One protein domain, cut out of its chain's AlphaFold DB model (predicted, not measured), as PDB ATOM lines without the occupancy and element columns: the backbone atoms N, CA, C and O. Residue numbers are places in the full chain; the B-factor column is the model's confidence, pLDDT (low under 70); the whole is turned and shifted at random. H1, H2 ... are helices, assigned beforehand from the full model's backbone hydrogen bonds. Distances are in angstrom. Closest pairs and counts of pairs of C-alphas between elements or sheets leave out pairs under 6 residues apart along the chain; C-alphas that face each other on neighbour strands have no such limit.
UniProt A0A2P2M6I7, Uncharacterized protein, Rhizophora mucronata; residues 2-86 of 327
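What this domain is: This is residues 2 to 86 of the 327 residues of an uncharacterized protein of Rhizophora mucronata (UniProt A0A2P2M6I7). Three long helices form a small, splayed up-and-down bundle: H2 and H3 make a V that is closed at the tight link between them and opens towards the start of H2 and the end of H3, and H1 packs on both arms of the V. The three centres make a triangle, and a long loop, residues 27 to 37, joins H1 to H2 at the open end of the V. The printed part has 85 residues, with three named helices in the order H1, H2, H3 and no named strand; the class is all helix. The whole is only just loose, close to compact, with a radius of gyration of the C-alphas of 14.6 A, and its elongated outline spans 42 by 27 by 19 A.

Where its parts are: The printed part begins at Gly 2, and H1 follows as residues 8 to 26, from C-alpha 8 at (-5.567, 36.828, -27.669), 27.1 A from first to last C-alpha. H2 is residues 38 to 57, 29.2 A long, and begins at C-alpha 38 at (-33.263, 22.948, -15.246). H3, the longest helix with 23 residues, is residues 62 to 84, 32.4 A long, and ends at C-alpha 84 at (-15.782, 11.760, -4.665).

How they stand to each other: The three helices are a bundle, up and down, each running against the one before it in the chain. H1 and H2 form a helical hairpin and touch, with Leu 15 and Val 51 as their closest C-alphas, 6.1 A apart. Their lines stand at a shallow tilt of 24 degrees, opposite ways. H1 touches H3 with residues 16 to 23 alone, and H3 touches H1 with residues 69 to 77 alone; the closest C-alphas, those of Ile 20 and Leu 73, are 7.4 A apart. These two run the same way at a shallow tilt of 31 degrees. H2 and H3 form a second helical hairpin, opposite ways at a steep tilt of 39 degrees. They touch through residues 52 to 57 of H2 and 62 to 66 of H3 alone, with the C-alphas of Glu 56 and Gly 62 closest at 4.2 A, while their centres are 16.0 A apart. In H1, H2 and H3 every O i to N i+4 pair is within hydrogen-bond range.

The domain as a whole: The two C-alphas farthest apart are those of Gly 2 and Gly 86, at 46.2 A. The printed part has no cut. The link from H1 to H2, 11 residues, is long, and the link from H2 to H3, 4 residues, is tight. The mean pLDDT of the printed part is 88.7, and the model's confidence is low, under 70, at residues 28 to 36, within the long link.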
ATOM      1  N   GLY A   2      -8.401  48.610 -22.128       76.56
ATOM      2  CA  GLY A   2      -8.628  48.381 -23.573       76.56
ATOM      3  C   GLY A   2      -7.520  47.613 -24.321       76.56
ATOM      4  O   GLY A   2      -7.793  47.023 -25.363       76.56
ATOM      5  N   LEU A   3      -6.282  47.611 -23.807       82.81
ATOM      6  CA  LEU A   3      -5.147  46.892 -24.405       82.81
ATOM      7  C   LEU A   3      -5.199  45.381 -24.127       82.81
ATOM      8  O   LEU A   3      -5.011  44.591 -25.044       82.81
ATOM      9  N   GLU A   4      -5.539  44.979 -22.900       85.56
ATOM     10  CA  GLU A   4      -5.648  43.566 -22.495       85.56
ATOM     11  C   GLU A   4      -6.729  42.821 -23.287       85.56
ATOM     12  O   GLU A   4      -6.533  41.686 -23.707       85.56
ATOM     13  N   LEU A   5      -7.852  43.484 -23.584       86.50
ATOM     14  CA  LEU A   5      -8.930  42.890 -24.380       86.50
ATOM     15  C   LEU A   5      -8.531  42.623 -25.843       86.50
ATOM     16  O   LEU A   5      -9.168  41.803 -26.508       86.50
ATOM     17  N   LYS A   6      -7.488  43.291 -26.356       88.38
ATOM     18  CA  LYS A   6      -6.957  43.033 -27.703       88.38
ATOM     19  C   LYS A   6      -6.051  41.803 -27.729       88.38
ATOM     20  O   LYS A   6      -6.038  41.096 -28.739       88.38
ATOM     21  N   ASP A   7      -5.359  41.506 -26.630       93.56
ATOM     22  CA  ASP A   7      -4.461  40.357 -26.529       93.56
ATOM     23  C   ASP A   7      -5.247  39.026 -26.602       93.56
ATOM     24  O   ASP A   7      -6.128  38.754 -25.776       93.56
ATOM     25  N   PRO A   8      -4.982  38.164 -27.603       92.94
ATOM     26  CA  PRO A   8      -5.567  36.828 -27.669       92.94
ATOM     27  C   PRO A   8      -5.210  35.950 -26.464       92.94
ATOM     28  O   PRO A   8      -6.023  35.113 -26.069       92.94
ATOM     29  N   SER A   9      -4.028  36.130 -25.868       93.12
ATOM     30  CA  SER A   9      -3.576  35.315 -24.736       93.12
ATOM     31  C   SER A   9      -4.402  35.621 -23.498       93.12
ATOM     32  O   SER A   9      -4.985  34.708 -22.916       93.12
ATOM     33  N   PHE A  10      -4.544  36.895 -23.126       94.69
ATOM     34  CA  PHE A  10      -5.424  37.309 -22.034       94.69
ATOM     35  C   PHE A  10      -6.863  36.804 -22.219       94.69
ATOM     36  O   PHE A  10      -7.428  36.184 -21.316       94.69
ATOM     37  N   ARG A  11      -7.430  36.951 -23.427       93.81
ATOM     38  CA  ARG A  11      -8.771  36.428 -23.742       93.81
ATOM     39  C   ARG A  11      -8.886  34.921 -23.516       93.81
ATOM     40  O   ARG A  11      -9.883  34.473 -22.954       93.81
ATOM     41  N   ARG A  12      -7.872  34.135 -23.891       95.25
ATOM     42  CA  ARG A  12      -7.849  32.686 -23.623       95.25
ATOM     43  C   ARG A  12      -7.900  32.372 -22.138       95.25
ATOM     44  O   ARG A  12      -8.644  31.473 -21.765       95.25
ATOM     45  N   HIS A  13      -7.159  33.099 -21.304       95.38
ATOM     46  CA  HIS A  13      -7.171  32.870 -19.857       95.38
ATOM     47  C   HIS A  13      -8.572  33.055 -19.275       95.38
ATOM     48  O   HIS A  13      -9.055  32.171 -18.573       95.38
ATOM     49  N   VAL A  14      -9.251  34.149 -19.630       95.50
ATOM     50  CA  VAL A  14     -10.620  34.421 -19.163       95.50
ATOM     51  C   VAL A  14     -11.589  33.336 -19.641       95.50
ATOM     52  O   VAL A  14     -12.345  32.789 -18.845       95.50
ATOM     53  N   LEU A  15     -11.533  32.959 -20.922       96.00
ATOM     54  CA  LEU A  15     -12.404  31.916 -21.481       96.00
ATOM     55  C   LEU A  15     -12.169  30.551 -20.815       96.00
ATOM     56  O   LEU A  15     -13.126  29.851 -20.499       96.00
ATOM     57  N   VAL A  16     -10.913  30.180 -20.555       97.19
ATOM     58  CA  VAL A  16     -10.574  28.936 -19.842       97.19
ATOM     59  C   VAL A  16     -11.071  28.979 -18.395       97.19
ATOM     60  O   VAL A  16     -11.627  27.991 -17.925       97.19
ATOM     61  N   GLN A  17     -10.954  30.117 -17.703       97.31
ATOM     62  CA  GLN A  17     -11.523  30.292 -16.361       97.31
ATOM     63  C   GLN A  17     -13.048  30.115 -16.359       97.31
ATOM     64  O   GLN A  17     -13.577  29.452 -15.468       97.31
ATOM     65  N   CYS A  18     -13.753  30.629 -17.376       96.81
ATOM     66  CA  CYS A  18     -15.188  30.385 -17.539       96.81
ATOM     67  C   CYS A  18     -15.499  28.889 -17.702       96.81
ATOM     68  O   CYS A  18     -16.407  28.388 -17.046       96.81
ATOM     69  N   LEU A  19     -14.732  28.158 -18.522       96.56
ATOM     70  CA  LEU A  19     -14.933  26.714 -18.703       96.56
ATOM     71  C   LEU A  19     -14.710  25.924 -17.404       96.56
ATOM     72  O   LEU A  19     -15.515  25.055 -17.076       96.56
ATOM     73  N   ILE A  20     -13.671  26.264 -16.633       95.50
ATOM     74  CA  ILE A  20     -13.408  25.649 -15.320       95.50
ATOM     75  C   ILE A  20     -14.574  25.909 -14.357       95.50
ATOM     76  O   ILE A  20     -15.006  25.003 -13.644       95.50
ATOM     77  N   LEU A  21     -15.114  27.134 -14.348       93.81
ATOM     78  CA  LEU A  21     -16.274  27.482 -13.530       93.81
ATOM     79  C   LEU A  21     -17.518  26.680 -13.942       93.81
ATOM     80  O   LEU A  21     -18.231  26.178 -13.076       93.81
ATOM     81  N   PHE A  22     -17.778  26.517 -15.241       92.94
ATOM     82  CA  PHE A  22     -18.918  25.725 -15.714       92.94
ATOM     83  C   PHE A  22     -18.801  24.252 -15.324       92.94
ATOM     84  O   PHE A  22     -19.780  23.674 -14.851       92.94
ATOM     85  N   ASP A  23     -17.615  23.655 -15.446       91.38
ATOM     86  CA  ASP A  23     -17.376  22.282 -14.991       91.38
ATOM     87  C   ASP A  23     -17.531  22.141 -13.473       91.38
ATOM     88  O   ASP A  23     -18.118  21.170 -12.994       91.38
ATOM     89  N   TYR A  24     -17.083  23.139 -12.707       89.19
ATOM     90  CA  TYR A  24     -17.283  23.188 -11.260       89.19
ATOM     91  C   TYR A  24     -18.765  23.225 -10.872       89.19
ATOM     92  O   TYR A  24     -19.181  22.503  -9.968       89.19
ATOM     93  N   LEU A  25     -19.572  24.047 -11.551       87.50
ATOM     94  CA  LEU A  25     -21.010  24.161 -11.282       87.50
ATOM     95  C   LEU A  25     -21.776  22.878 -11.643       87.50
ATOM     96  O   LEU A  25     -22.813  22.598 -11.043       87.50
ATOM     97  N   LYS A  26     -21.252  22.092 -12.592       85.88
ATOM     98  CA  LYS A  26     -21.780  20.777 -12.990       85.88
ATOM     99  C   LYS A  26     -21.281  19.624 -12.119       85.88
ATOM    100  O   LYS A  26     -21.793  18.512 -12.248       85.88
ATOM    101  N   ALA A  27     -20.275  19.848 -11.273       82.69
ATOM    102  CA  ALA A  27     -19.654  18.788 -10.495       82.69
ATOM    103  C   ALA A  27     -20.620  18.208  -9.436       82.69
ATOM    104  O   ALA A  27     -21.349  18.955  -8.774       82.69
ATOM    105  N   PRO A  28     -20.607  16.878  -9.229       67.62
ATOM    106  CA  PRO A  28     -21.454  16.221  -8.240       67.62
ATOM    107  C   PRO A  28     -21.107  16.679  -6.812       67.62
ATOM    108  O   PRO A  28     -19.935  16.790  -6.456       67.62
ATOM    109  N   GLY A  29     -22.129  16.919  -5.981       62.69
ATOM    110  CA  GLY A  29     -21.977  17.197  -4.545       62.69
ATOM    111  C   GLY A  29     -22.003  18.669  -4.119       62.69
ATOM    112  O   GLY A  29     -21.952  18.929  -2.920       62.69
ATOM    113  N   LYS A  30     -22.110  19.636  -5.043       57.66
ATOM    114  CA  LYS A  30     -22.185  21.064  -4.671       57.66
ATOM    115  C   LYS A  30     -23.577  21.682  -4.677       57.66
ATOM    116  O   LYS A  30     -23.720  22.730  -4.070       57.66
ATOM    117  N   ASN A  31     -24.594  21.049  -5.271       51.81
ATOM    118  CA  ASN A  31     -25.901  21.697  -5.469       51.81
ATOM    119  C   ASN A  31     -27.113  20.748  -5.426       51.81
ATOM    120  O   ASN A  31     -28.117  21.025  -6.076       51.81
ATOM    121  N   ASP A  32     -27.070  19.643  -4.675       53.72
ATOM    122  CA  ASP A  32     -28.181  18.671  -4.714       53.72
ATOM    123  C   ASP A  32     -29.462  19.138  -4.008       53.72
ATOM    124  O   ASP A  32     -30.499  18.496  -4.150       53.72
ATOM    125  N   LYS A  33     -29.417  20.238  -3.244       55.38
ATOM    126  CA  LYS A  33     -30.590  20.691  -2.484       55.38
ATOM    127  C   LYS A  33     -31.177  22.041  -2.881       55.38
ATOM    128  O   LYS A  33     -32.380  22.161  -2.730       55.38
ATOM    129  N   ASP A  34     -30.434  22.987  -3.469       52.38
ATOM    130  CA  ASP A  34     -30.988  24.352  -3.599       52.38
ATOM    131  C   ASP A  34     -30.635  25.167  -4.861       52.38
ATOM    132  O   ASP A  34     -31.121  26.287  -4.985       52.38
ATOM    133  N   LEU A  35     -29.828  24.686  -5.824       52.12
ATOM    134  CA  LEU A  35     -29.226  25.620  -6.803       52.12
ATOM    135  C   LEU A  35     -29.318  25.290  -8.295       52.12
ATOM    136  O   LEU A  35     -28.806  26.068  -9.083       52.12
ATOM    137  N   THR A  36     -29.991  24.239  -8.756       57.94
ATOM    138  CA  THR A  36     -30.033  23.948 -10.208       57.94
ATOM    139  C   THR A  36     -31.436  23.663 -10.718       57.94
ATOM    140  O   THR A  36     -31.777  22.523 -11.025       57.94
ATOM    141  N   SER A  37     -32.235  24.723 -10.871       72.00
ATOM    142  CA  SER A  37     -33.364  24.692 -11.806       72.00
ATOM    143  C   SER A  37     -32.857  24.241 -13.183       72.00
ATOM    144  O   SER A  37     -31.769  24.645 -13.604       72.00
ATOM    145  N   GLU A  38     -33.624  23.412 -13.896       78.94
ATOM    146  CA  GLU A  38     -33.263  22.948 -15.246       78.94
ATOM    147  C   GLU A  38     -32.959  24.120 -16.202       78.94
ATOM    148  O   GLU A  38     -32.071  24.008 -17.048       78.94
ATOM    149  N   SER A  39     -33.590  25.284 -15.984       84.06
ATOM    150  CA  SER A  39     -33.276  26.538 -16.690       84.06
ATOM    151  C   SER A  39     -31.804  26.933 -16.547       84.06
ATOM    152  O   SER A  39     -31.120  27.170 -17.540       84.06
ATOM    153  N   MET A  40     -31.269  26.923 -15.322       84.88
ATOM    154  CA  MET A  40     -29.890  27.343 -15.057       84.88
ATOM    155  C   MET A  40     -28.878  26.369 -15.670       84.88
ATOM    156  O   MET A  40     -27.848  26.780 -16.202       84.88
ATOM    157  N   LYS A  41     -29.179  25.063 -15.661       85.69
ATOM    158  CA  LYS A  41     -28.337  24.063 -16.338       85.69
ATOM    159  C   LYS A  41     -28.282  24.314 -17.844       85.69
ATOM    160  O   LYS A  41     -27.219  24.157 -18.447       85.69
ATOM    161  N   GLN A  42     -29.409  24.691 -18.445       89.88
ATOM    162  CA  GLN A  42     -29.482  24.990 -19.869       89.88
ATOM    163  C   GLN A  42     -28.735  26.282 -20.223       89.88
ATOM    164  O   GLN A  42     -28.003  26.307 -21.212       89.88
ATOM    165  N   GLU A  43     -28.833  27.316 -19.385       91.25
ATOM    166  CA  GLU A  43     -28.063  28.556 -19.534       91.25
ATOM    167  C   GLU A  43     -26.554  28.305 -19.458       91.25
ATOM    168  O   GLU A  43     -25.807  28.769 -20.322       91.25
ATOM    169  N   ILE A  44     -26.098  27.499 -18.490       91.56
ATOM    170  CA  ILE A  44     -24.682  27.122 -18.368       91.56
ATOM    171  C   ILE A  44     -24.206  26.390 -19.627       91.56
ATOM    172  O   ILE A  44     -23.126  26.689 -20.132       91.56
ATOM    173  N   LYS A  45     -24.998  25.449 -20.163       93.00
ATOM    174  CA  LYS A  45     -24.659  24.747 -21.415       93.00
ATOM    175  C   LYS A  45     -24.549  25.714 -22.594       93.00
ATOM    176  O   LYS A  45     -23.563  25.669 -23.322       93.00
ATOM    177  N   SER A  46     -25.517  26.617 -22.748       95.88
ATOM    178  CA  SER A  46     -25.509  27.612 -23.824       95.88
ATOM    179  C   SER A  46     -24.296  28.549 -23.731       95.88
ATOM    180  O   SER A  46     -23.622  28.811 -24.731       95.88
ATOM    181  N   CYS A  47     -23.966  29.001 -22.518       94.81
ATOM    182  CA  CYS A  47     -22.804  29.849 -22.274       94.81
ATOM    183  C   CYS A  47     -21.487  29.104 -22.544       94.81
ATOM    184  O   CYS A  47     -20.589  29.649 -23.184       94.81
ATOM    185  N   GLU A  48     -21.384  27.835 -22.136       95.75
ATOM    186  CA  GLU A  48     -20.226  26.987 -22.434       95.75
ATOM    187  C   GLU A  48     -20.013  26.831 -23.945       95.75
ATOM    188  O   GLU A  48     -18.908  27.057 -24.438       95.75
ATOM    189  N   GLU A  49     -21.064  26.511 -24.702       97.00
ATOM    190  CA  GLU A  49     -20.995  26.400 -26.165       97.00
ATOM    191  C   GLU A  49     -20.572  27.719 -26.822       97.00
ATOM    192  O   GLU A  49     -19.829  27.730 -27.808       97.00
ATOM    193  N   GLN A  50     -21.015  28.856 -26.284       97.19
ATOM    194  CA  GLN A  50     -20.564  30.166 -26.741       97.19
ATOM    195  C   GLN A  50     -19.073  30.389 -26.449       97.19
ATOM    196  O   GLN A  50     -18.340  30.812 -27.343       97.19
ATOM    197  N   VAL A  51     -18.603  30.069 -25.240       97.19
ATOM    198  CA  VAL A  51     -17.187  30.193 -24.856       97.19
ATOM    199  C   VAL A  51     -16.301  29.309 -25.733       97.19
ATOM    200  O   VAL A  51     -15.289  29.793 -26.243       97.19
ATOM    201  N   LYS A  52     -16.705  28.059 -25.996       96.75
ATOM    202  CA  LYS A  52     -15.985  27.151 -26.905       96.75
ATOM    203  C   LYS A  52     -15.885  27.722 -28.320       96.75
ATOM    204  O   LYS A  52     -14.788  27.773 -28.873       96.75
ATOM    205  N   ARG A  53     -16.989  28.249 -28.868       97.06
ATOM    206  CA  ARG A  53     -17.002  28.908 -30.191       97.06
ATOM    207  C   ARG A  53     -16.077  30.127 -30.257       97.06
ATOM    208  O   ARG A  53     -15.425  30.350 -31.276       97.06
ATOM    209  N   ILE A  54     -16.008  30.931 -29.193       96.31
ATOM    210  CA  ILE A  54     -15.097  32.087 -29.132       96.31
ATOM    211  C   ILE A  54     -13.640  31.613 -29.035       96.31
ATOM    212  O   ILE A  54     -12.768  32.153 -29.720       96.31
ATOM    213  N   LEU A  55     -13.371  30.587 -28.224       95.56
ATOM    214  CA  LEU A  55     -12.029  30.039 -28.040       95.56
ATOM    215  C   LEU A  55     -11.476  29.442 -29.340       95.56
ATOM    216  O   LEU A  55     -10.324  29.698 -29.692       95.56
ATOM    217  N   GLU A  56     -12.321  28.741 -30.098       96.44
ATOM    218  CA  GLU A  56     -11.986  28.179 -31.409       96.44
ATOM    219  C   GLU A  56     -11.553  29.257 -32.416       96.44
ATOM    220  O   GLU A  56     -10.594  29.074 -33.170       96.44
ATOM    221  N   ARG A  57     -12.225  30.416 -32.392       94.69
ATOM    222  CA  ARG A  57     -11.923  31.573 -33.253       94.69
ATOM    223  C   ARG A  57     -10.735  32.406 -32.764       94.69
ATOM    224  O   ARG A  57     -10.293  33.300 -33.480       94.69
ATOM    225  N   THR A  58     -10.217  32.146 -31.564       93.00
ATOM    226  CA  THR A  58      -9.126  32.935 -30.979       93.00
ATOM    227  C   THR A  58      -7.763  32.408 -31.462       93.00
ATOM    228  O   THR A  58      -7.384  31.286 -31.111       93.00
ATOM    229  N   PRO A  59      -6.982  33.185 -32.237       90.31
ATOM    230  CA  PRO A  59      -5.664  32.764 -32.721       90.31
ATOM    231  C   PRO A  59      -4.609  32.746 -31.598       90.31
ATOM    232  O   PRO A  59      -4.806  33.413 -30.581       90.31
ATOM    233  N   PRO A  60      -3.478  32.027 -31.761       92.19
ATOM    234  CA  PRO A  60      -3.127  31.087 -32.843       92.19
ATOM    235  C   PRO A  60      -3.651  29.651 -32.624       92.19
ATOM    236  O   PRO A  60      -3.591  29.142 -31.508       92.19
ATOM    237  N   LYS A  61      -4.091  28.955 -33.685       92.69
ATOM    238  CA  LYS A  61      -4.552  27.544 -33.634       92.69
ATOM    239  C   LYS A  61      -5.653  27.281 -32.583       92.69
ATOM    240  O   LYS A  61      -5.519  26.409 -31.728       92.69
ATOM    241  N   GLY A  62      -6.741  28.054 -32.622       94.25
ATOM    242  CA  GLY A  62      -7.821  27.967 -31.627       94.25
ATOM    243  C   GLY A  62      -8.489  26.586 -31.533       94.25
ATOM    244  O   GLY A  62      -8.777  26.143 -30.427       94.25
ATOM    245  N   ARG A  63      -8.644  25.865 -32.657       95.38
ATOM    246  CA  ARG A  63      -9.145  24.474 -32.690       95.38
ATOM    247  C   ARG A  63      -8.280  23.510 -31.873       95.38
ATOM    248  O   ARG A  63      -8.782  22.877 -30.948       95.38
ATOM    249  N   ASP A  64      -6.978  23.464 -32.152       96.19
ATOM    250  CA  ASP A  64      -6.031  22.605 -31.426       96.19
ATOM    251  C   ASP A  64      -5.968  22.964 -29.936       96.19
ATOM    252  O   ASP A  64      -5.821  22.097 -29.075       96.19
ATOM    253  N   PHE A  65      -6.058  24.260 -29.618       96.94
ATOM    254  CA  PHE A  65      -6.090  24.730 -28.236       96.94
ATOM    255  C   PHE A  65      -7.361  24.263 -27.517       96.94
ATOM    256  O   PHE A  65      -7.262  23.714 -26.424       96.94
ATOM    257  N   LEU A  66      -8.534  24.419 -28.141       96.75
ATOM    258  CA  LEU A  66      -9.807  23.952 -27.593       96.75
ATOM    259  C   LEU A  66      -9.776  22.441 -27.328       96.75
ATOM    260  O   LEU A  66     -10.096  22.034 -26.218       96.75
ATOM    261  N   GLN A  67      -9.296  21.632 -28.278       97.50
ATOM    262  CA  GLN A  67      -9.182  20.178 -28.105       97.50
ATOM    263  C   GLN A  67      -8.305  19.803 -26.897       97.50
ATOM    264  O   GLN A  67      -8.633  18.892 -26.135       97.50
ATOM    265  N   LYS A  68      -7.193  20.522 -26.685       97.31
ATOM    266  CA  LYS A  68      -6.333  20.326 -25.505       97.31
ATOM    267  C   LYS A  68      -7.052  20.695 -24.211       97.31
ATOM    268  O   LYS A  68      -6.950  19.950 -23.241       97.31
ATOM    269  N   ILE A  69      -7.773  21.817 -24.188       97.12
ATOM    270  CA  ILE A  69      -8.540  22.243 -23.011       97.12
ATOM    271  C   ILE A  69      -9.656  21.245 -22.698       97.12
ATOM    272  O   ILE A  69      -9.801  20.863 -21.542       97.12
ATOM    273  N   GLU A  70     -10.386  20.751 -23.698       96.50
ATOM    274  CA  GLU A  70     -11.410  19.719 -23.500       96.50
ATOM    275  C   GLU A  70     -10.819  18.434 -22.916       96.50
ATOM    276  O   GLU A  70     -11.378  17.880 -21.974       96.50
ATOM    277  N   HIS A  71      -9.650  18.002 -23.395       97.88
ATOM    278  CA  HIS A  71      -8.958  16.845 -22.827       97.88
ATOM    279  C   HIS A  71      -8.529  17.064 -21.364       97.88
ATOM    280  O   HIS A  71      -8.662  16.161 -20.536       97.88
ATOM    281  N   VAL A  72      -8.035  18.262 -21.025       97.56
ATOM    282  CA  VAL A  72      -7.667  18.619 -19.644       97.56
ATOM    283  C   VAL A  72      -8.896  18.635 -18.738       97.56
ATOM    284  O   VAL A  72      -8.857  18.048 -17.660       97.56
ATOM    285  N   LEU A  73      -9.992  19.252 -19.178       95.94
ATOM    286  CA  LEU A  73     -11.248  19.311 -18.431       95.94
ATOM    287  C   LEU A  73     -11.868  17.920 -18.238       95.94
ATOM    288  O   LEU A  73     -12.332  17.597 -17.150       95.94
ATOM    289  N   GLU A  74     -11.794  17.049 -19.245       95.88
ATOM    290  CA  GLU A  74     -12.234  15.655 -19.132       95.88
ATOM    291  C   GLU A  74     -11.409  14.880 -18.092       95.88
ATOM    292  O   GLU A  74     -11.946  14.154 -17.253       95.88
ATOM    293  N   ARG A  75     -10.085  15.077 -18.075       96.31
ATOM    294  CA  ARG A  75      -9.219  14.537 -17.018       96.31
ATOM    295  C   ARG A  75      -9.606  15.079 -15.635       96.31
ATOM    296  O   ARG A  75      -9.648  14.299 -14.685       96.31
ATOM    297  N   GLU A  76      -9.888  16.377 -15.507       95.06
ATOM    298  CA  GLU A  76     -10.314  16.985 -14.237       95.06
ATOM    299  C   GLU A  76     -11.670  16.444 -13.763       95.06
ATOM    300  O   GLU A  76     -11.822  16.147 -12.577       95.06
ATOM    301  N   LYS A  77     -12.629  16.208 -14.670       92.12
ATOM    302  CA  LYS A  77     -13.883  15.508 -14.343       92.12
ATOM    303  C   LYS A  77     -13.585  14.139 -13.751       92.12
ATOM    304  O   LYS A  77     -13.992  13.867 -12.624       92.12
ATOM    305  N   ASN A  78     -12.806  13.314 -14.445       92.81
ATOM    306  CA  ASN A  78     -12.427  11.990 -13.947       92.81
ATOM    307  C   ASN A  78     -11.762  12.056 -12.560       92.81
ATOM    308  O   ASN A  78     -12.072  11.250 -11.684       92.81
ATOM    309  N   TRP A  79     -10.912  13.058 -12.322       93.00
ATOM    310  CA  TRP A  79     -10.269  13.287 -11.026       93.00
ATOM    311  C   TRP A  79     -11.254  13.677  -9.915       93.00
ATOM    312  O   TRP A  79     -11.141  13.201  -8.784       93.00
ATOM    313  N   VAL A  80     -12.234  14.533 -10.213       91.94
ATOM    314  CA  VAL A  80     -13.297  14.909  -9.269       91.94
ATOM    315  C   VAL A  80     -14.158  13.699  -8.908       91.94
ATOM    316  O   VAL A  80     -14.414  13.482  -7.725       91.94
ATOM    317  N   TRP A  81     -14.555  12.893  -9.896       90.56
ATOM    318  CA  TRP A  81     -15.333  11.670  -9.678       90.56
ATOM    319  C   TRP A  81     -14.551  10.646  -8.848       90.56
ATOM    320  O   TRP A  81     -15.064  10.164  -7.843       90.56
ATOM    321  N   TRP A  82     -13.277  10.411  -9.173       91.94
ATOM    322  CA  TRP A  82     -12.400   9.523  -8.402       91.94
ATOM    323  C   TRP A  82     -12.253   9.957  -6.936       91.94
ATOM    324  O   TRP A  82     -12.363   9.132  -6.030       91.94
ATOM    325  N   LYS A  83     -12.064  11.261  -6.681       91.38
ATOM    326  CA  LYS A  83     -11.998  11.800  -5.311       91.38
ATOM    327  C   LYS A  83     -13.322  11.670  -4.567       91.38
ATOM    328  O   LYS A  83     -13.322  11.358  -3.380       91.38
ATOM    329  N   ARG A  84     -14.444  11.921  -5.247       88.00
ATOM    330  CA  ARG A  84     -15.782  11.760  -4.665       88.00
ATOM    331  C   ARG A  84     -16.026  10.312  -4.244       88.00
ATOM    332  O   ARG A  84     -16.579  10.086  -3.176       88.00
ATOM    333  N   ASP A  85     -15.567   9.354  -5.042       89.44
ATOM    334  CA  ASP A  85     -15.748   7.921  -4.789       89.44
ATOM    335  C   ASP A  85     -14.765   7.363  -3.739       89.44
ATOM    336  O   ASP A  85     -14.588   6.152  -3.623       89.44
ATOM    337  N   GLY A  86     -14.122   8.235  -2.955       89.19
ATOM    338  CA  GLY A  86     -13.238   7.842  -1.859       89.19
ATOM    339  C   GLY A  86     -11.833   7.444  -2.301       89.19
ATOM    340  O   GLY A  86     -11.155   6.731  -1.567       89.19
TER     341      GLY A  86